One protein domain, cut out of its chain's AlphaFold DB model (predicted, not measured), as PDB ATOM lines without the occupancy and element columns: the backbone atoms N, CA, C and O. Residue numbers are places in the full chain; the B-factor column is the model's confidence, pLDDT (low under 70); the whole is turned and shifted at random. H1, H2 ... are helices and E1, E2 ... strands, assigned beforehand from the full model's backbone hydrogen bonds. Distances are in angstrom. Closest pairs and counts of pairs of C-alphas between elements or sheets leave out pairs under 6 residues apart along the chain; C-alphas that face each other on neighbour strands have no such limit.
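What this domain is: This is residues 68 to 193 of the 206 residues of the protein "Beta-glucosidase" of Kutzneria sp. 744 (UniProt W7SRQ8). A small sheet of three strands has two long helices, H3 and H4, side by side over one face; a third long helix, H2, packs on H3, which lies between H2 and H4. The loop from E2 to H4 swings out at one end, where residues 161 to 170 stick out. The printed part has 126 residues in the order H1 H2 E1 H3 E2 H4 E3, with four named helices and three named strands; the sheet's order is E1 E2 E3, all parallel, and the class is mostly helix. It is compact, with a radius of gyration of the C-alphas of 14.3 A, and spans 42 by 28 by 25 A.

How they stand to each other: H1, residues 68 to 71, is close to but not clearly touching H2, residues 76 to 93; their closest C-alphas, of Leu 70 and Ala 79, are 7.0 A apart. H3, residues 123 to 138, is the hub. It touches H2 at a shallow tilt of 34 degrees, only just short of steep, the same way, closest at the C-alphas of Ala 84 and Gly 136, 4.1 A. With residues 125 to 129 alone it only just touches H1, with 3 pairs of C-alphas within 8 A, closest at Gly 71 and Leu 129, 7.2 A. H4, residues 167 to 185, touches H3 at a shallow tilt of 31 degrees, the same way, closest at the C-alphas of Ala 131 and Gly 185, 4.2 A. H2 and H4 are apart. E1, residues 98 to 100, is parallel to E2, residues 148 to 153, with N 150 and O 99 at 2.8 A. E2 is parallel to E3, residues 189 to 192, with N 153 and O 191 at 2.8 A. H3 and H4 are on the same face, at heights of 10.3 A and 10.8 A over the sheet, along the strands: two layers, helices on one face of a sheet. E1, H3, E2 and E2, H4, E3 are strand-helix-strand units, parallel neighbour strands joined through a helix, with right-handed crossovers. H2 only grazes the sheet. In H2 and H3 every O i to N i+4 pair is within hydrogen-bond range, in H4 12 of 15; H1 is too short for one.

Where its parts are: H1 begins at C-alpha 68, (216.080, 188.681, 181.981). H2 is 26.0 A long, H3 21.8 A, E2 16.2 A and H4 24.4 A. H4 has a kink of 33 degrees near residue 174. E3 ends at C-alpha 192, (231.132, 204.478, 181.862).

The domain as a whole: The C-alphas farthest apart, of Ala 92 and Ser 164, are 44.1 A apart. The printed part has no cut. The links E1 to H3 and E2 to H4 are long. Residues 154 to 165 have pLDDT under 70.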
ATOM      1  N   LEU A  68     216.659 189.326 180.798       94.25
ATOM      2  CA  LEU A  68     216.080 188.681 181.981       94.25
ATOM      3  C   LEU A  68     215.377 187.357 181.640       94.25
ATOM      4  O   LEU A  68     215.491 186.366 182.369       94.25
ATOM      5  N   GLY A  69     214.689 187.306 180.497       95.25
ATOM      6  CA  GLY A  69     214.122 186.070 179.957       95.25
ATOM      7  C   GLY A  69     215.205 185.047 179.593       95.25
ATOM      8  O   GLY A  69     215.084 183.868 179.923       95.25
ATOM      9  N   LEU A  70     216.306 185.496 178.987       95.06
ATOM     10  CA  LEU A  70     217.479 184.666 178.711       95.06
ATOM     11  C   LEU A  70     218.143 184.186 180.011       95.06
ATOM     12  O   LEU A  70     218.511 183.016 180.114       95.06
ATOM     13  N   GLY A  71     218.218 185.049 181.024       96.38
ATOM     14  CA  GLY A  71     218.652 184.736 182.386       96.38
ATOM     15  C   GLY A  71     217.868 183.596 183.019       96.38
ATOM     16  O   GLY A  71     218.444 182.644 183.546       96.38
ATOM     17  N   SER A  72     216.548 183.629 182.844       96.81
ATOM     18  CA  SER A  72     215.618 182.616 183.353       96.81
ATOM     19  C   SER A  72     215.832 181.221 182.746       96.81
ATOM     20  O   SER A  72     215.348 180.234 183.295       96.81
ATOM     21  N   SER A  73     216.576 181.106 181.639       97.19
ATOM     22  CA  SER A  73     216.926 179.814 181.035       97.19
ATOM     23  C   SER A  73     218.075 179.088 181.740       97.19
ATOM     24  O   SER A  73     218.240 177.886 181.529       97.19
ATOM     25  N   TRP A  74     218.904 179.806 182.512       96.94
ATOM     26  CA  TRP A  74     220.141 179.284 183.108       96.94
ATOM     27  C   TRP A  74     221.051 178.558 182.099       96.94
ATOM     28  O   TRP A  74     221.786 177.639 182.461       96.94
ATOM     29  N   ASN A  75     221.002 178.953 180.819       97.81
ATOM     30  CA  ASN A  75     221.683 178.271 179.723       97.81
ATOM     31  C   ASN A  75     222.757 179.168 179.079       97.81
ATOM     32  O   ASN A  75     222.468 179.930 178.153       97.81
ATOM     33  N   PRO A  76     224.031 179.049 179.495       96.94
ATOM     34  CA  PRO A  76     225.099 179.881 178.953       96.94
ATOM     35  C   PRO A  76     225.418 179.597 177.482       96.94
ATOM     36  O   PRO A  76     225.815 180.499 176.746       96.94
ATOM     37  N   LYS A  77     225.175 178.367 177.011       98.00
ATOM     38  CA  LYS A  77     225.305 178.036 175.587       98.00
ATOM     39  C   LYS A  77     224.263 178.780 174.751       98.00
ATOM     40  O   LYS A  77     224.571 179.201 173.642       98.00
ATOM     41  N   LEU A  78     223.048 178.958 175.274       97.75
ATOM     42  CA  LEU A  78     222.022 179.742 174.593       97.75
ATOM     43  C   LEU A  78     222.447 181.209 174.461       97.75
ATOM     44  O   LEU A  78     222.323 181.762 173.375       97.75
ATOM     45  N   ALA A  79     223.024 181.806 175.509       97.25
ATOM     46  CA  ALA A  79     223.533 183.178 175.448       97.25
ATOM     47  C   ALA A  79     224.616 183.366 174.371       97.25
ATOM     48  O   ALA A  79     224.556 184.330 173.611       97.25
ATOM     49  N   LEU A  80     225.538 182.404 174.239       97.56
ATOM     50  CA  LEU A  80     226.538 182.384 173.165       97.56
ATOM     51  C   LEU A  80     225.900 182.373 171.770       97.56
ATOM     52  O   LEU A  80     226.298 183.138 170.893       97.56
ATOM     53  N   LEU A  81     224.910 181.499 171.559       97.75
ATOM     54  CA  LEU A  81     224.236 181.352 170.267       97.75
ATOM     55  C   LEU A  81     223.414 182.593 169.903       97.75
ATOM     56  O   LEU A  81     223.427 183.008 168.746       97.75
ATOM     57  N   VAL A  82     222.738 183.198 170.885       96.44
ATOM     58  CA  VAL A  82     222.008 184.457 170.697       96.44
ATOM     59  C   VAL A  82     222.976 185.572 170.310       96.44
ATOM     60  O   VAL A  82     222.764 186.206 169.280       96.44
ATOM     61  N   GLY A  83     224.074 185.757 171.051       95.44
ATOM     62  CA  GLY A  83     225.081 186.774 170.731       95.44
ATOM     63  C   GLY A  83     225.685 186.603 169.331       95.44
ATOM     64  O   GLY A  83     225.826 187.576 168.591       95.44
ATOM     65  N   ALA A  84     225.971 185.363 168.922       96.12
ATOM     66  CA  ALA A  84     226.459 185.068 167.572       96.12
ATOM     67  C   ALA A  84     225.426 185.403 166.484       96.12
ATOM     68  O   ALA A  84     225.773 186.015 165.475       96.12
ATOM     69  N   SER A  85     224.153 185.054 166.701       95.44
ATOM     70  CA  SER A  85     223.080 185.372 165.754       95.44
ATOM     71  C   SER A  85     222.842 186.878 165.632       95.44
ATOM     72  O   SER A  85     222.641 187.375 164.524       95.44
ATOM     73  N   VAL A  86     222.904 187.608 166.748       93.50
ATOM     74  CA  VAL A  86     222.814 189.074 166.777       93.50
ATOM     75  C   VAL A  86     223.955 189.698 165.968       93.50
ATOM     76  O   VAL A  86     223.703 190.531 165.099       93.50
ATOM     77  N   ALA A  87     225.200 189.250 166.162       93.44
ATOM     78  CA  ALA A  87     226.338 189.747 165.387       93.44
ATOM     79  C   ALA A  87     226.219 189.474 163.882       93.44
ATOM     80  O   ALA A  87     226.564 190.339 163.075       93.44
ATOM     81  N   ASP A  88     225.716 188.302 163.492       92.75
ATOM     82  CA  ASP A  88     225.505 187.979 162.079       92.75
ATOM     83  C   ASP A  88     224.451 188.906 161.443       92.75
ATOM     84  O   ASP A  88     224.646 189.363 160.315       92.75
ATOM     85  N   GLN A  89     223.388 189.252 162.178       91.75
ATOM     86  CA  GLN A  89     222.348 190.185 161.722       91.75
ATOM     87  C   GLN A  89     222.867 191.621 161.590       91.75
ATOM     88  O   GLN A  89     222.667 192.244 160.550       91.75
ATOM     89  N   ILE A  90     223.608 192.117 162.586       90.62
ATOM     90  CA  ILE A  90     224.218 193.460 162.565       90.62
ATOM     91  C   ILE A  90     225.171 193.603 161.375       90.62
ATOM     92  O   ILE A  90     225.119 194.583 160.630       90.62
ATOM     93  N   ARG A  91     226.012 192.586 161.142       89.25
ATOM     94  CA  ARG A  91     226.919 192.566 159.989       89.25
ATOM     95  C   ARG A  91     226.173 192.520 158.661       89.25
ATOM     96  O   ARG A  91     226.596 193.181 157.718       89.25
ATOM     97  N   ALA A  92     225.100 191.736 158.570       89.69
ATOM     98  CA  ALA A  92     224.285 191.653 157.361       89.69
ATOM     99  C   ALA A  92     223.560 192.974 157.056       89.69
ATOM    100  O   ALA A  92     223.407 193.320 155.887       89.69
ATOM    101  N   ALA A  93     223.169 193.727 158.088       88.00
ATOM    102  CA  ALA A  93     222.565 195.051 157.952       88.00
ATOM    103  C   ALA A  93     223.570 196.143 157.536       88.00
ATOM    104  O   ALA A  93     223.157 197.222 157.119       88.00
ATOM    105  N   GLY A  94     224.880 195.885 157.642       85.75
ATOM    106  CA  GLY A  94     225.915 196.893 157.395       85.75
ATOM    107  C   GLY A  94     225.918 198.019 158.433       85.75
ATOM    108  O   GLY A  94     226.389 199.117 158.144       85.75
ATOM    109  N   ALA A  95     225.365 197.761 159.618       84.31
ATOM    110  CA  ALA A  95     225.279 198.737 160.689       84.31
ATOM    111  C   ALA A  95     226.629 198.894 161.420       84.31
ATOM    112  O   ALA A  95     227.557 198.102 161.222       84.31
ATOM    113  N   GLY A  96     226.754 199.939 162.247       84.69
ATOM    114  CA  GLY A  96     227.991 200.243 162.974       84.69
ATOM    115  C   GLY A  96     228.528 199.034 163.763       84.69
ATOM    116  O   GLY A  96     227.751 198.229 164.272       84.69
ATOM    117  N   PRO A  97     229.852 198.858 163.890       85.38
ATOM    118  CA  PRO A  97     230.395 197.656 164.511       85.38
ATOM    119  C   PRO A  97     230.267 197.667 166.038       85.38
ATOM    120  O   PRO A  97     230.265 196.598 166.641       85.38
ATOM    121  N   VAL A  98     230.196 198.840 166.678       92.12
ATOM    122  CA  VAL A  98     230.200 198.964 168.143       92.12
ATOM    123  C   VAL A  98     228.802 198.730 168.702       92.12
ATOM    124  O   VAL A  98     227.822 199.351 168.277       92.12
ATOM    125  N   ARG A  99     228.699 197.786 169.637       92.06
ATOM    126  CA  ARG A  99     227.420 197.298 170.156       92.06
ATOM    127  C   ARG A  99     227.508 197.076 171.647       92.06
ATOM    128  O   ARG A  99     228.436 196.421 172.113       92.06
ATOM    129  N   GLU A 100     226.558 197.599 172.404       90.62
ATOM    130  CA  GLU A 100     226.458 197.203 173.805       90.62
ATOM    131  C   GLU A 100     226.052 195.728 173.900       90.62
ATOM    132  O   GLU A 100     225.349 195.200 173.039       90.62
ATOM    133  N   ILE A 101     226.496 195.051 174.949       90.50
ATOM    134  CA  ILE A 101     225.903 193.770 175.335       90.50
ATOM    135  C   ILE A 101     224.783 194.019 176.354       90.50
ATOM    136  O   ILE A 101     224.758 195.087 176.974       90.50
ATOM    137  N   PRO A 102     223.906 193.034 176.618       86.69
ATOM    138  CA  PRO A 102     223.010 193.106 177.766       86.69
ATOM    139  C   PRO A 102     223.742 193.476 179.060       86.69
ATOM    140  O   PRO A 102     224.846 192.978 179.302       86.69
ATOM    141  N   LEU A 103     223.122 194.314 179.898       86.06
ATOM    142  CA  LEU A 103     223.763 194.885 181.080       86.06
ATOM    143  C   LEU A 103     224.388 193.774 181.945       86.06
ATOM    144  O   LEU A 103     223.666 192.909 182.456       86.06
ATOM    145  N   PRO A 104     225.723 193.784 182.128       83.19
ATOM    146  CA  PRO A 104     226.409 192.726 182.859       83.19
ATOM    147  C   PRO A 104     226.223 192.869 184.375       83.19
ATOM    148  O   PRO A 104     226.442 191.916 185.115       83.19
ATOM    149  N   VAL A 105     225.820 194.049 184.856       84.62
ATOM    150  CA  VAL A 105     225.582 194.294 186.282       84.62
ATOM    151  C   VAL A 105     224.397 193.470 186.798       84.62
ATOM    152  O   VAL A 105     223.349 193.450 186.144       84.62
ATOM    153  N   PRO A 106     224.518 192.825 187.971       88.00
ATOM    154  CA  PRO A 106     223.386 192.120 188.547       88.00
ATOM    155  C   PRO A 106     222.288 193.094 188.983       88.00
ATOM    156  O   PRO A 106     222.533 194.260 189.295       88.00
ATOM    157  N   LEU A 107     221.055 192.601 188.996       87.19
ATOM    158  CA  LEU A 107     219.887 193.299 189.506       87.19
ATOM    159  C   LEU A 107     220.028 193.496 191.018       87.19
ATOM    160  O   LEU A 107     220.090 192.531 191.769       87.19
ATOM    161  N   GLU A 108     220.047 194.752 191.461       79.94
ATOM    162  CA  GLU A 108     220.194 195.096 192.886       79.94
ATOM    163  C   GLU A 108     218.873 195.508 193.545       79.94
ATOM    164  O   GLU A 108     218.679 195.318 194.745       79.94
ATOM    165  N   ASP A 109     217.965 196.121 192.783       81.25
ATOM    166  CA  ASP A 109     216.707 196.652 193.300       81.25
ATOM    167  C   ASP A 109     215.597 196.435 192.260       81.25
ATOM    168  O   ASP A 109     215.693 196.950 191.139       81.25
ATOM    169  N   PRO A 110     214.530 195.685 192.597       84.12
ATOM    170  CA  PRO A 110     213.473 195.336 191.649       84.12
ATOM    171  C   PRO A 110     212.679 196.554 191.154       84.12
ATOM    172  O   PRO A 110     211.962 196.445 190.165       84.12
ATOM    173  N   ARG A 111     212.808 197.716 191.812       82.06
ATOM    174  CA  ARG A 111     212.123 198.963 191.434       82.06
ATOM    175  C   ARG A 111     212.795 199.703 190.273       82.06
ATOM    176  O   ARG A 111     212.210 200.650 189.761       82.06
ATOM    177  N   LEU A 112     214.017 199.318 189.896       78.56
ATOM    178  CA  LEU A 112     214.764 199.962 188.813       78.56
ATOM    179  C   LEU A 112     214.150 199.633 187.444       78.56
ATOM    180  O   LEU A 112     213.775 198.489 187.184       78.56
ATOM    181  N   GLY A 113     214.093 200.632 186.562       79.81
ATOM    182  CA  GLY A 113     213.404 200.539 185.269       79.81
ATOM    183  C   GLY A 113     214.082 199.628 184.243       79.81
ATOM    184  O   GLY A 113     213.402 199.048 183.407       79.81
ATOM    185  N   ARG A 114     215.403 199.435 184.343       82.00
ATOM    186  CA  ARG A 114     216.219 198.667 183.376       82.00
ATOM    187  C   ARG A 114     216.536 197.235 183.809       82.00
ATOM    188  O   ARG A 114     217.550 196.655 183.418       82.00
ATOM    189  N   ASN A 115     215.710 196.666 184.680       86.19
ATOM    190  CA  ASN A 115     215.913 195.311 185.197       86.19
ATOM    191  C   ASN A 115     215.734 194.220 184.134       86.19
ATOM    192  O   ASN A 115     216.364 193.169 184.218       86.19
ATOM    193  N   ASP A 116     214.919 194.481 183.118       87.00
ATOM    194  CA  ASP A 116     214.705 193.613 181.961       87.00
ATOM    195  C   ASP A 116     215.957 193.455 181.078       87.00
ATOM    196  O   ASP A 116     216.111 192.430 180.412       87.00
ATOM    197  N   GLN A 117     216.875 194.428 181.125       87.88
ATOM    198  CA  GLN A 117     218.143 194.431 180.388       87.88
ATOM    199  C   GLN A 117     219.266 193.639 181.080       87.88
ATOM    200  O   GLN A 117     220.363 193.529 180.529       87.88
ATOM    201  N   ARG A 118     219.010 193.081 182.269       89.62
ATOM    202  CA  ARG A 118     219.963 192.294 183.071       89.62
ATOM    203  C   ARG A 118     219.594 190.821 183.056       89.62
ATOM    204  O   ARG A 118     218.446 190.460 182.840       89.62
ATOM    205  N   HIS A 119     220.557 189.961 183.368       93.94
ATOM    206  CA  HIS A 119     220.345 188.511 183.399       93.94
ATOM    207  C   HIS A 119     219.747 187.982 184.716       93.94
ATOM    208  O   HIS A 119     219.392 186.808 184.795       93.94
ATOM    209  N   GLY A 120     219.646 188.812 185.754       93.50
ATOM    210  CA  GLY A 120     219.149 188.426 187.076       93.50
ATOM    211  C   GLY A 120     219.925 189.115 188.194       93.50
ATOM    212  O   GLY A 120     220.675 190.052 187.936       93.50
ATOM    213  N   GLU A 121     219.741 188.660 189.432       92.12
ATOM    214  CA  GLU A 121     220.402 189.211 190.632       92.12
ATOM    215  C   GLU A 121     221.697 188.481 191.021       92.12
ATOM    216  O   GLU A 121     222.516 189.029 191.751       92.12
ATOM    217  N   ASP A 122     221.919 187.260 190.522       93.69
ATOM    218  CA  ASP A 122     223.103 186.467 190.861       93.69
ATOM    219  C   ASP A 122     224.335 186.906 190.038       93.69
ATOM    220  O   ASP A 122     224.307 186.827 188.800       93.69
ATOM    221  N   PRO A 123     225.450 187.313 190.678       92.44
ATOM    222  CA  PRO A 123     226.662 187.732 189.973       92.44
ATOM    223  C   PRO A 123     227.270 186.642 189.097       92.44
ATOM    224  O   PRO A 123     227.765 186.931 188.008       92.44
ATOM    225  N   LEU A 124     227.232 185.383 189.536       94.38
ATOM    226  CA  LEU A 124     227.837 184.287 188.785       94.38
ATOM    227  C   LEU A 124     227.058 183.994 187.496       94.38
ATOM    228  O   LEU A 124     227.663 183.759 186.447       94.38
ATOM    229  N   LEU A 125     225.729 184.017 187.560       95.69
ATOM    230  CA  LEU A 125     224.845 183.888 186.411       95.69
ATOM    231  C   LEU A 125     225.056 185.053 185.443       95.69
ATOM    232  O   LEU A 125     225.299 184.811 184.260       95.69
ATOM    233  N   CYS A 126     225.039 186.291 185.944       95.06
ATOM    234  CA  CYS A 126     225.267 187.480 185.123       95.06
ATOM    235  C   CYS A 126     226.622 187.418 184.413       95.06
ATOM    236  O   CYS A 126     226.676 187.600 183.200       95.06
ATOM    237  N   ALA A 127     227.688 187.054 185.131       95.06
ATOM    238  CA  ALA A 127     229.019 186.861 184.562       95.06
ATOM    239  C   ALA A 127     229.044 185.825 183.442       95.06
ATOM    240  O   ALA A 127     229.555 186.103 182.360       95.06
ATOM    241  N   LYS A 128     228.473 184.637 183.668       96.31
ATOM    242  CA  LYS A 128     228.475 183.562 182.667       96.31
ATOM    243  C   LYS A 128     227.704 183.947 181.410       96.31
ATOM    244  O   LYS A 128     228.191 183.706 180.306       96.31
ATOM    245  N   LEU A 129     226.505 184.504 181.573       97.31
ATOM    246  CA  LEU A 129     225.636 184.817 180.442       97.31
ATOM    247  C   LEU A 129     226.144 186.028 179.662       97.31
ATOM    248  O   LEU A 129     226.258 185.939 178.443       97.31
ATOM    249  N   ALA A 130     226.535 187.108 180.344       95.56
ATOM    250  CA  ALA A 130     227.070 188.297 179.688       95.56
ATOM    251  C   ALA A 130     228.400 188.008 178.975       95.56
ATOM    252  O   ALA A 130     228.565 188.397 177.819       95.56
ATOM    253  N   ALA A 131     229.318 187.262 179.604       96.19
ATOM    254  CA  ALA A 131     230.585 186.905 178.974       96.19
ATOM    255  C   ALA A 131     230.387 186.049 177.718       96.19
ATOM    256  O   ALA A 131     231.002 186.315 176.689       96.19
ATOM    257  N   LEU A 132     229.509 185.043 177.768       97.06
ATOM    258  CA  LEU A 132     229.268 184.190 176.606       97.06
ATOM    259  C   LEU A 132     228.454 184.885 175.517       97.06
ATOM    260  O   LEU A 132     228.724 184.659 174.342       97.06
ATOM    261  N   HIS A 133     227.532 185.779 175.874       96.38
ATOM    262  CA  HIS A 133     226.872 186.650 174.903       96.38
ATOM    263  C   HIS A 133     227.901 187.537 174.180       96.38
ATOM    264  O   HIS A 133     227.930 187.563 172.950       96.38
ATOM    265  N   ALA A 134     228.794 188.193 174.931       95.50
ATOM    266  CA  ALA A 134     229.876 189.008 174.378       95.50
ATOM    267  C   ALA A 134     230.816 188.189 173.484       95.50
ATOM    268  O   ALA A 134     231.147 188.631 172.387       95.50
ATOM    269  N   LEU A 135     231.185 186.974 173.902       96.31
ATOM    270  CA  LEU A 135     232.007 186.069 173.097       96.31
ATOM    271  C   LEU A 135     231.318 185.704 171.779       96.31
ATOM    272  O   LEU A 135     231.955 185.690 170.729       96.31
ATOM    273  N   GLY A 136     230.014 185.425 171.829       96.25
ATOM    274  CA  GLY A 136     229.211 185.126 170.645       96.25
ATOM    275  C   GLY A 136     229.215 186.293 169.669       96.25
ATOM    276  O   GLY A 136     229.453 186.095 168.479       96.25
ATOM    277  N   MET A 137     229.035 187.509 170.192       95.25
ATOM    278  CA  MET A 137     229.069 188.729 169.395       95.25
ATOM    279  C   MET A 137     230.449 188.997 168.789       95.25
ATOM    280  O   MET A 137     230.570 189.229 167.590       95.25
ATOM    281  N   ARG A 138     231.505 188.935 169.604       94.06
ATOM    282  CA  ARG A 138     232.890 189.154 169.171       94.06
ATOM    283  C   ARG A 138     233.320 188.127 168.120       94.06
ATOM    284  O   ARG A 138     234.002 188.484 167.162       94.06
ATOM    285  N   GLY A 139     232.902 186.872 168.277       92.94
ATOM    286  CA  GLY A 139     233.391 185.738 167.502       92.94
ATOM    287  C   GLY A 139     234.662 185.115 168.093       92.94
ATOM    288  O   GLY A 139     235.296 185.664 168.992       92.94
ATOM    289  N   ALA A 140     235.012 183.929 167.588       86.12
ATOM    290  CA  ALA A 140     236.128 183.120 168.091       86.12
ATOM    291  C   ALA A 140     237.506 183.518 167.532       86.12
ATOM    292  O   ALA A 140     238.521 183.097 168.076       86.12
ATOM    293  N   ASP A 141     237.544 184.285 166.440       84.69
ATOM    294  CA  ASP A 141     238.795 184.775 165.865       84.69
ATOM    295  C   ASP A 141     239.313 185.926 166.731       84.69
ATOM    296  O   ASP A 141     238.640 186.944 166.918       84.69
ATOM    297  N   GLU A 142     240.495 185.743 167.316       71.44
ATOM    298  CA  GLU A 142     241.047 186.754 168.201       71.44
ATOM    299  C   GLU A 142     241.489 188.009 167.455       71.44
ATOM    300  O   GLU A 142     241.356 189.111 167.998       71.44
ATOM    301  N   ASP A 143     241.937 187.854 166.214       74.38
ATOM    302  CA  ASP A 143     242.470 188.921 165.376       74.38
ATOM    303  C   ASP A 143     241.371 189.654 164.609       74.38
ATOM    304  O   ASP A 143     241.543 190.816 164.229       74.38
ATOM    305  N   ARG A 144     240.224 188.998 164.403       79.69
ATOM    306  CA  ARG A 144     239.094 189.546 163.648       79.69
ATOM    307  C   ARG A 144     237.787 189.440 164.409       79.69
ATOM    308  O   ARG A 144     237.059 188.452 164.360       79.69
ATOM    309  N   THR A 145     237.448 190.554 165.029       85.94
ATOM    310  CA  THR A 145     236.164 190.766 165.681       85.94
ATOM    311  C   THR A 145     235.023 190.855 164.648       85.94
ATOM    312  O   THR A 145     235.137 191.583 163.662       85.94
ATOM    313  N   ARG A 146     233.905 190.143 164.869       90.25
ATOM    314  CA  ARG A 146     232.693 190.211 164.020       90.25
ATOM    315  C   ARG A 146     231.942 191.529 164.209       90.25
ATOM    316  O   ARG A 146     231.713 192.251 163.244       90.25
ATOM    317  N   VAL A 147     231.574 191.819 165.452       91.94
ATOM    318  CA  VAL A 147     231.103 193.121 165.943       91.94
ATOM    319  C   VAL A 147     231.858 193.420 167.228       91.94
ATOM    320  O   VAL A 147     232.341 192.491 167.865       91.94
ATOM    321  N   ALA A 148     231.980 194.684 167.605       93.25
ATOM    322  CA  ALA A 148     232.742 195.171 168.743       93.25
ATOM    323  C   ALA A 148     231.849 195.320 169.996       93.25
ATOM    324  O   ALA A 148     231.295 196.401 170.211       93.25
ATOM    325  N   PRO A 149     231.693 194.267 170.832       94.38
ATOM    326  CA  PRO A 149     230.909 194.363 172.051       94.38
ATOM    327  C   PRO A 149     231.571 195.302 173.060       94.38
ATOM    328  O   PRO A 149     232.780 195.218 173.295       94.38
ATOM    329  N   VAL A 150     230.768 196.148 173.697       93.81
ATOM    330  CA  VAL A 150     231.170 197.006 174.815       93.81
ATOM    331  C   VAL A 150     230.294 196.743 176.034       93.81
ATOM    332  O   VAL A 150     229.113 196.419 175.920       93.81
ATOM    333  N   LEU A 151     230.890 196.860 177.218       91.44
ATOM    334  CA  LEU A 151     230.177 196.709 178.485       91.44
ATOM    335  C   LEU A 151     229.672 198.062 178.965       91.44
ATOM    336  O   LEU A 151     230.453 199.004 179.030       91.44
ATOM    337  N   TRP A 152     228.421 198.158 179.391       86.06
ATOM    338  CA  TRP A 152     227.949 199.362 180.068       86.06
ATOM    339  C   TRP A 152     228.100 199.220 181.585       86.06
ATOM    340  O   TRP A 152     227.589 198.265 182.177       86.06
ATOM    341  N   TRP A 153     228.791 200.167 182.225       79.88
ATOM    342  CA  TRP A 153     228.905 200.249 183.680       79.88
ATOM    343  C   TRP A 153     228.224 201.492 184.225       79.88
ATOM    344  O   TRP A 153     228.586 202.608 183.869       79.88
ATOM    345  N   GLY A 154     227.288 201.272 185.146       67.88
ATOM    346  CA  GLY A 154     226.487 202.307 185.782       67.88
ATOM    347  C   GLY A 154     225.398 202.806 184.836       67.88
ATOM    348  O   GLY A 154     225.620 203.560 183.891       67.88
ATOM    349  N   ASP A 155     224.197 202.317 185.083       60.53
ATOM    350  CA  ASP A 155     222.969 202.862 184.524       60.53
ATOM    351  C   ASP A 155     221.806 202.279 185.317       60.53
ATOM    352  O   ASP A 155     220.955 201.534 184.827       60.53
ATOM    353  N   ASN A 156     221.802 202.581 186.613       56.66
ATOM    354  CA  ASN A 156     220.610 202.421 187.427       56.66
ATOM    355  C   ASN A 156     219.649 203.587 187.132       56.66
ATOM    356  O   ASN A 156     219.069 204.149 188.066       56.66
ATOM    357  N   ALA A 157     219.476 203.964 185.854       50.00
ATOM    358  CA  ALA A 157     218.377 204.802 185.398       50.00
ATOM    359  C   ALA A 157     217.073 204.064 185.705       50.00
ATOM    360  O   ALA A 157     216.627 203.178 184.987       50.00
ATOM    361  N   ASP A 158     216.596 204.253 186.928       48.28
ATOM    362  CA  ASP A 158     215.420 205.053 187.203       48.28
ATOM    363  C   ASP A 158     215.261 205.112 188.730       48.28
ATOM    364  O   ASP A 158     215.138 204.097 189.410       48.28
ATOM    365  N   THR A 159     215.244 206.327 189.282       43.06
ATOM    366  CA  THR A 159     214.726 206.687 190.623       43.06
ATOM    367  C   THR A 159     215.534 206.439 191.904       43.06
ATOM    368  O   THR A 159     215.020 206.799 192.965       43.06
ATOM    369  N   ASN A 160     216.782 205.954 191.895       46.59
ATOM    370  CA  ASN A 160     217.499 205.759 193.168       46.59
ATOM    371  C   ASN A 160     218.701 206.701 193.376       46.59
ATOM    372  O   ASN A 160     219.794 206.409 192.898       46.59
ATOM    373  N   PRO A 161     218.561 207.797 194.148       50.31
ATOM    374  CA  PRO A 161     219.663 208.695 194.493       50.31
ATOM    375  C   PRO A 161     220.591 208.090 195.563       50.31
ATOM    376  O   PRO A 161     221.007 208.795 196.480       50.31
ATOM    377  N   ARG A 162     220.897 206.784 195.519       50.78
ATOM    378  CA  ARG A 162     221.766 206.140 196.518       50.78
ATOM    379  C   ARG A 162     223.215 206.587 196.320       50.78
ATOM    380  O   ARG A 162     224.049 205.886 195.765       50.78
ATOM    381  N   GLU A 163     223.512 207.758 196.876       51.62
ATOM    382  CA  GLU A 163     224.834 208.333 197.138       51.62
ATOM    383  C   GLU A 163     225.575 207.550 198.245       51.62
ATOM    384  O   GLU A 163     226.150 208.111 199.175       51.62
ATOM    385  N   SER A 164     225.528 206.217 198.210       54.75
ATOM    386  CA  SER A 164     226.169 205.351 199.200       54.75
ATOM    387  C   SER A 164     226.664 204.092 198.510       54.75
ATOM    388  O   SER A 164     225.924 203.130 198.332       54.75
ATOM    389  N   PHE A 165     227.928 204.114 198.096       63.31
ATOM    390  CA  PHE A 165     228.607 202.955 197.533       63.31
ATOM    391  C   PHE A 165     229.460 202.289 198.610       63.31
ATOM    392  O   PHE A 165     230.164 202.947 199.377       63.31
ATOM    393  N   ASN A 166     229.409 200.964 198.649       75.50
ATOM    394  CA  ASN A 166     230.358 200.162 199.397       75.50
ATOM    395  C   ASN A 166     231.394 199.632 198.401       75.50
ATOM    396  O   ASN A 166     231.042 198.880 197.493       75.50
ATOM    397  N   LEU A 167     232.666 200.007 198.567       80.38
ATOM    398  CA  LEU A 167     233.751 199.531 197.698       80.38
ATOM    399  C   LEU A 167     233.846 198.004 197.673       80.38
ATOM    400  O   LEU A 167     234.163 197.433 196.634       80.38
ATOM    401  N   ARG A 168     233.517 197.340 198.786       84.62
ATOM    402  CA  ARG A 168     233.440 195.882 198.845       84.62
ATOM    403  C   ARG A 168     232.329 195.340 197.950       84.62
ATOM    404  O   ARG A 168     232.576 194.394 197.218       84.62
ATOM    405  N   LEU A 169     231.143 195.958 197.970       81.56
ATOM    406  CA  LEU A 169     230.036 195.565 197.096       81.56
ATOM    407  C   LEU A 169     230.427 195.752 195.628       81.56
ATOM    408  O   LEU A 169     230.297 194.820 194.850       81.56
ATOM    409  N   ILE A 170     230.986 196.907 195.258       82.19
ATOM    410  CA  ILE A 170     231.465 197.138 193.886       82.19
ATOM    411  C   ILE A 170     232.477 196.061 193.485       82.19
ATOM    412  O   ILE A 170     232.338 195.459 192.424       82.19
ATOM    413  N   HIS A 171     233.467 195.790 194.336       84.88
ATOM    414  CA  HIS A 171     234.526 194.835 194.042       84.88
ATOM    415  C   HIS A 171     234.007 193.397 193.909       84.88
ATOM    416  O   HIS A 171     234.315 192.729 192.928       84.88
ATOM    417  N   GLU A 172     233.219 192.921 194.873       86.31
ATOM    418  CA  GLU A 172     232.769 191.525 194.937       86.31
ATOM    419  C   GLU A 172     231.582 191.243 194.000       86.31
ATOM    420  O   GLU A 172     231.520 190.159 193.423       86.31
ATOM    421  N   HIS A 173     230.679 192.209 193.804       85.38
ATOM    422  CA  HIS A 173     229.402 192.025 193.103       85.38
ATOM    423  C   HIS A 173     229.427 192.503 191.648       85.38
ATOM    424  O   HIS A 173     228.965 191.794 190.762       85.38
ATOM    425  N   GLN A 174     229.972 193.695 191.385       86.19
ATOM    426  CA  GLN A 174     229.955 194.287 190.043       86.19
ATOM    427  C   GLN A 174     231.251 193.979 189.289       86.19
ATOM    428  O   GLN A 174     231.222 193.344 188.239       86.19
ATOM    429  N   LEU A 175     232.409 194.372 189.828       87.75
ATOM    430  CA  LEU A 175     233.696 194.259 189.135       87.75
ATOM    431  C   LEU A 175     234.105 192.811 188.864       87.75
ATOM    432  O   LEU A 175     234.717 192.556 187.831       87.75
ATOM    433  N   THR A 176     233.723 191.857 189.719       88.88
ATOM    434  CA  THR A 176     233.890 190.422 189.430       88.88
ATOM    435  C   THR A 176     233.208 190.030 188.116       88.88
ATOM    436  O   THR A 176     233.768 189.269 187.327       88.88
ATOM    437  N   VAL A 177     232.025 190.586 187.844       91.94
ATOM    438  CA  VAL A 177     231.270 190.313 186.620       91.94
ATOM    439  C   VAL A 177     231.926 190.969 185.408       91.94
ATOM    440  O   VAL A 177     232.123 190.302 184.393       91.94
ATOM    441  N   PHE A 178     232.345 192.233 185.523       92.38
ATOM    442  CA  PHE A 178     233.106 192.907 184.460       92.38
ATOM    443  C   PHE A 178     234.396 192.164 184.137       92.38
ATOM    444  O   PHE A 178     234.693 191.933 182.969       92.38
ATOM    445  N   ARG A 179     235.138 191.745 185.165       93.31
ATOM    446  CA  ARG A 179     236.364 190.967 185.012       93.31
ATOM    447  C   ARG A 179     236.103 189.683 184.232       93.31
ATOM    448  O   ARG A 179     236.784 189.444 183.245       93.31
ATOM    449  N   ALA A 180     235.088 188.908 184.618       92.88
ATOM    450  CA  ALA A 180     234.714 187.697 183.893       92.88
ATOM    451  C   ALA A 180     234.320 187.993 182.437       92.88
ATOM    452  O   ALA A 180     234.712 187.259 181.534       92.88
ATOM    453  N   CYS A 181     233.597 189.088 182.185       94.31
ATOM    454  CA  CYS A 181     233.251 189.505 180.828       94.31
ATOM    455  C   CYS A 181     234.492 189.865 180.000       94.31
ATOM    456  O   CYS A 181     234.596 189.423 178.861       94.31
ATOM    457  N   PHE A 182     235.448 190.614 180.556       93.31
ATOM    458  CA  PHE A 182     236.704 190.935 179.874       93.31
ATOM    459  C   PHE A 182     237.561 189.694 179.612       93.31
ATOM    460  O   PHE A 182     238.031 189.508 178.491       93.31
ATOM    461  N   GLU A 183     237.729 188.832 180.615       93.44
ATOM    462  CA  GLU A 183     238.589 187.646 180.534       93.44
ATOM    463  C   GLU A 183     238.009 186.552 179.622       93.44
ATOM    464  O   GLU A 183     238.766 185.884 178.922       93.44
ATOM    465  N   LEU A 184     236.685 186.365 179.607       92.75
ATOM    466  CA  LEU A 184     236.035 185.256 178.893       92.75
ATOM    467  C   LEU A 184     235.268 185.695 177.639       92.75
ATOM    468  O   LEU A 184     235.153 184.926 176.687       92.75
ATOM    469  N   GLY A 185     234.719 186.911 177.637       92.31
ATOM    470  CA  GLY A 185     233.913 187.457 176.542       92.31
ATOM    471  C   GLY A 185     234.705 188.278 175.526       92.31
ATOM    472  O   GLY A 185     234.328 188.357 174.360       92.31
ATOM    473  N   GLY A 186     235.816 188.881 175.957       91.88
ATOM    474  CA  GLY A 186     236.655 189.748 175.128       91.88
ATOM    475  C   GLY A 186     235.973 190.996 174.529       91.88
ATOM    476  O   GLY A 186     236.260 191.298 173.367       91.88
ATOM    477  N   PRO A 187     235.095 191.730 175.247       92.62
ATOM    478  CA  PRO A 187     234.631 193.043 174.806       92.62
ATOM    479  C   PRO A 187     235.800 193.993 174.550       92.62
ATOM    480  O   PRO A 187     236.848 193.911 175.191       92.62
ATOM    481  N   VAL A 188     235.613 194.911 173.602       91.06
ATOM    482  CA  VAL A 188     236.668 195.835 173.161       91.06
ATOM    483  C   VAL A 188     236.780 197.076 174.044       91.06
ATOM    484  O   VAL A 188     237.732 197.841 173.916       91.06
ATOM    485  N   GLY A 189     235.812 197.295 174.934       91.44
ATOM    486  CA  GLY A 189     235.784 198.464 175.797       91.44
ATOM    487  C   GLY A 189     234.606 198.475 176.759       91.44
ATOM    488  O   GLY A 189     233.815 197.531 176.830       91.44
ATOM    489  N   ALA A 190     234.506 199.574 177.502       90.75
ATOM    490  CA  ALA A 190     233.404 199.837 178.410       90.75
ATOM    491  C   ALA A 190     232.884 201.265 178.223       90.75
ATOM    492  O   ALA A 190     233.667 202.194 178.022       90.75
ATOM    493  N   VAL A 191     231.572 201.430 178.336       86.75
ATOM    494  CA  VAL A 191     230.903 202.718 178.492       86.75
ATOM    495  C   VAL A 191     230.727 202.957 179.983       86.75
ATOM    496  O   VAL A 191     230.191 202.111 180.698       86.75
ATOM    497  N   LEU A 192     231.228 204.093 180.461       83.06
ATOM    498  CA  LEU A 192     231.132 204.478 181.862       83.06
ATOM    499  C   LEU A 192     229.957 205.435 182.044       83.06
ATOM    500  O   LEU A 192     229.757 206.348 181.244       83.06
ATOM    501  N   SER A 193     229.217 205.237 183.125       73.88
ATOM    502  CA  SER A 193     228.102 206.091 183.503       73.88
ATOM    503  C   SER A 193     228.493 207.540 183.748       73.88
ATOM    504  O   SER A 193     229.595 207.844 184.207       73.88
TER     505      SER A 193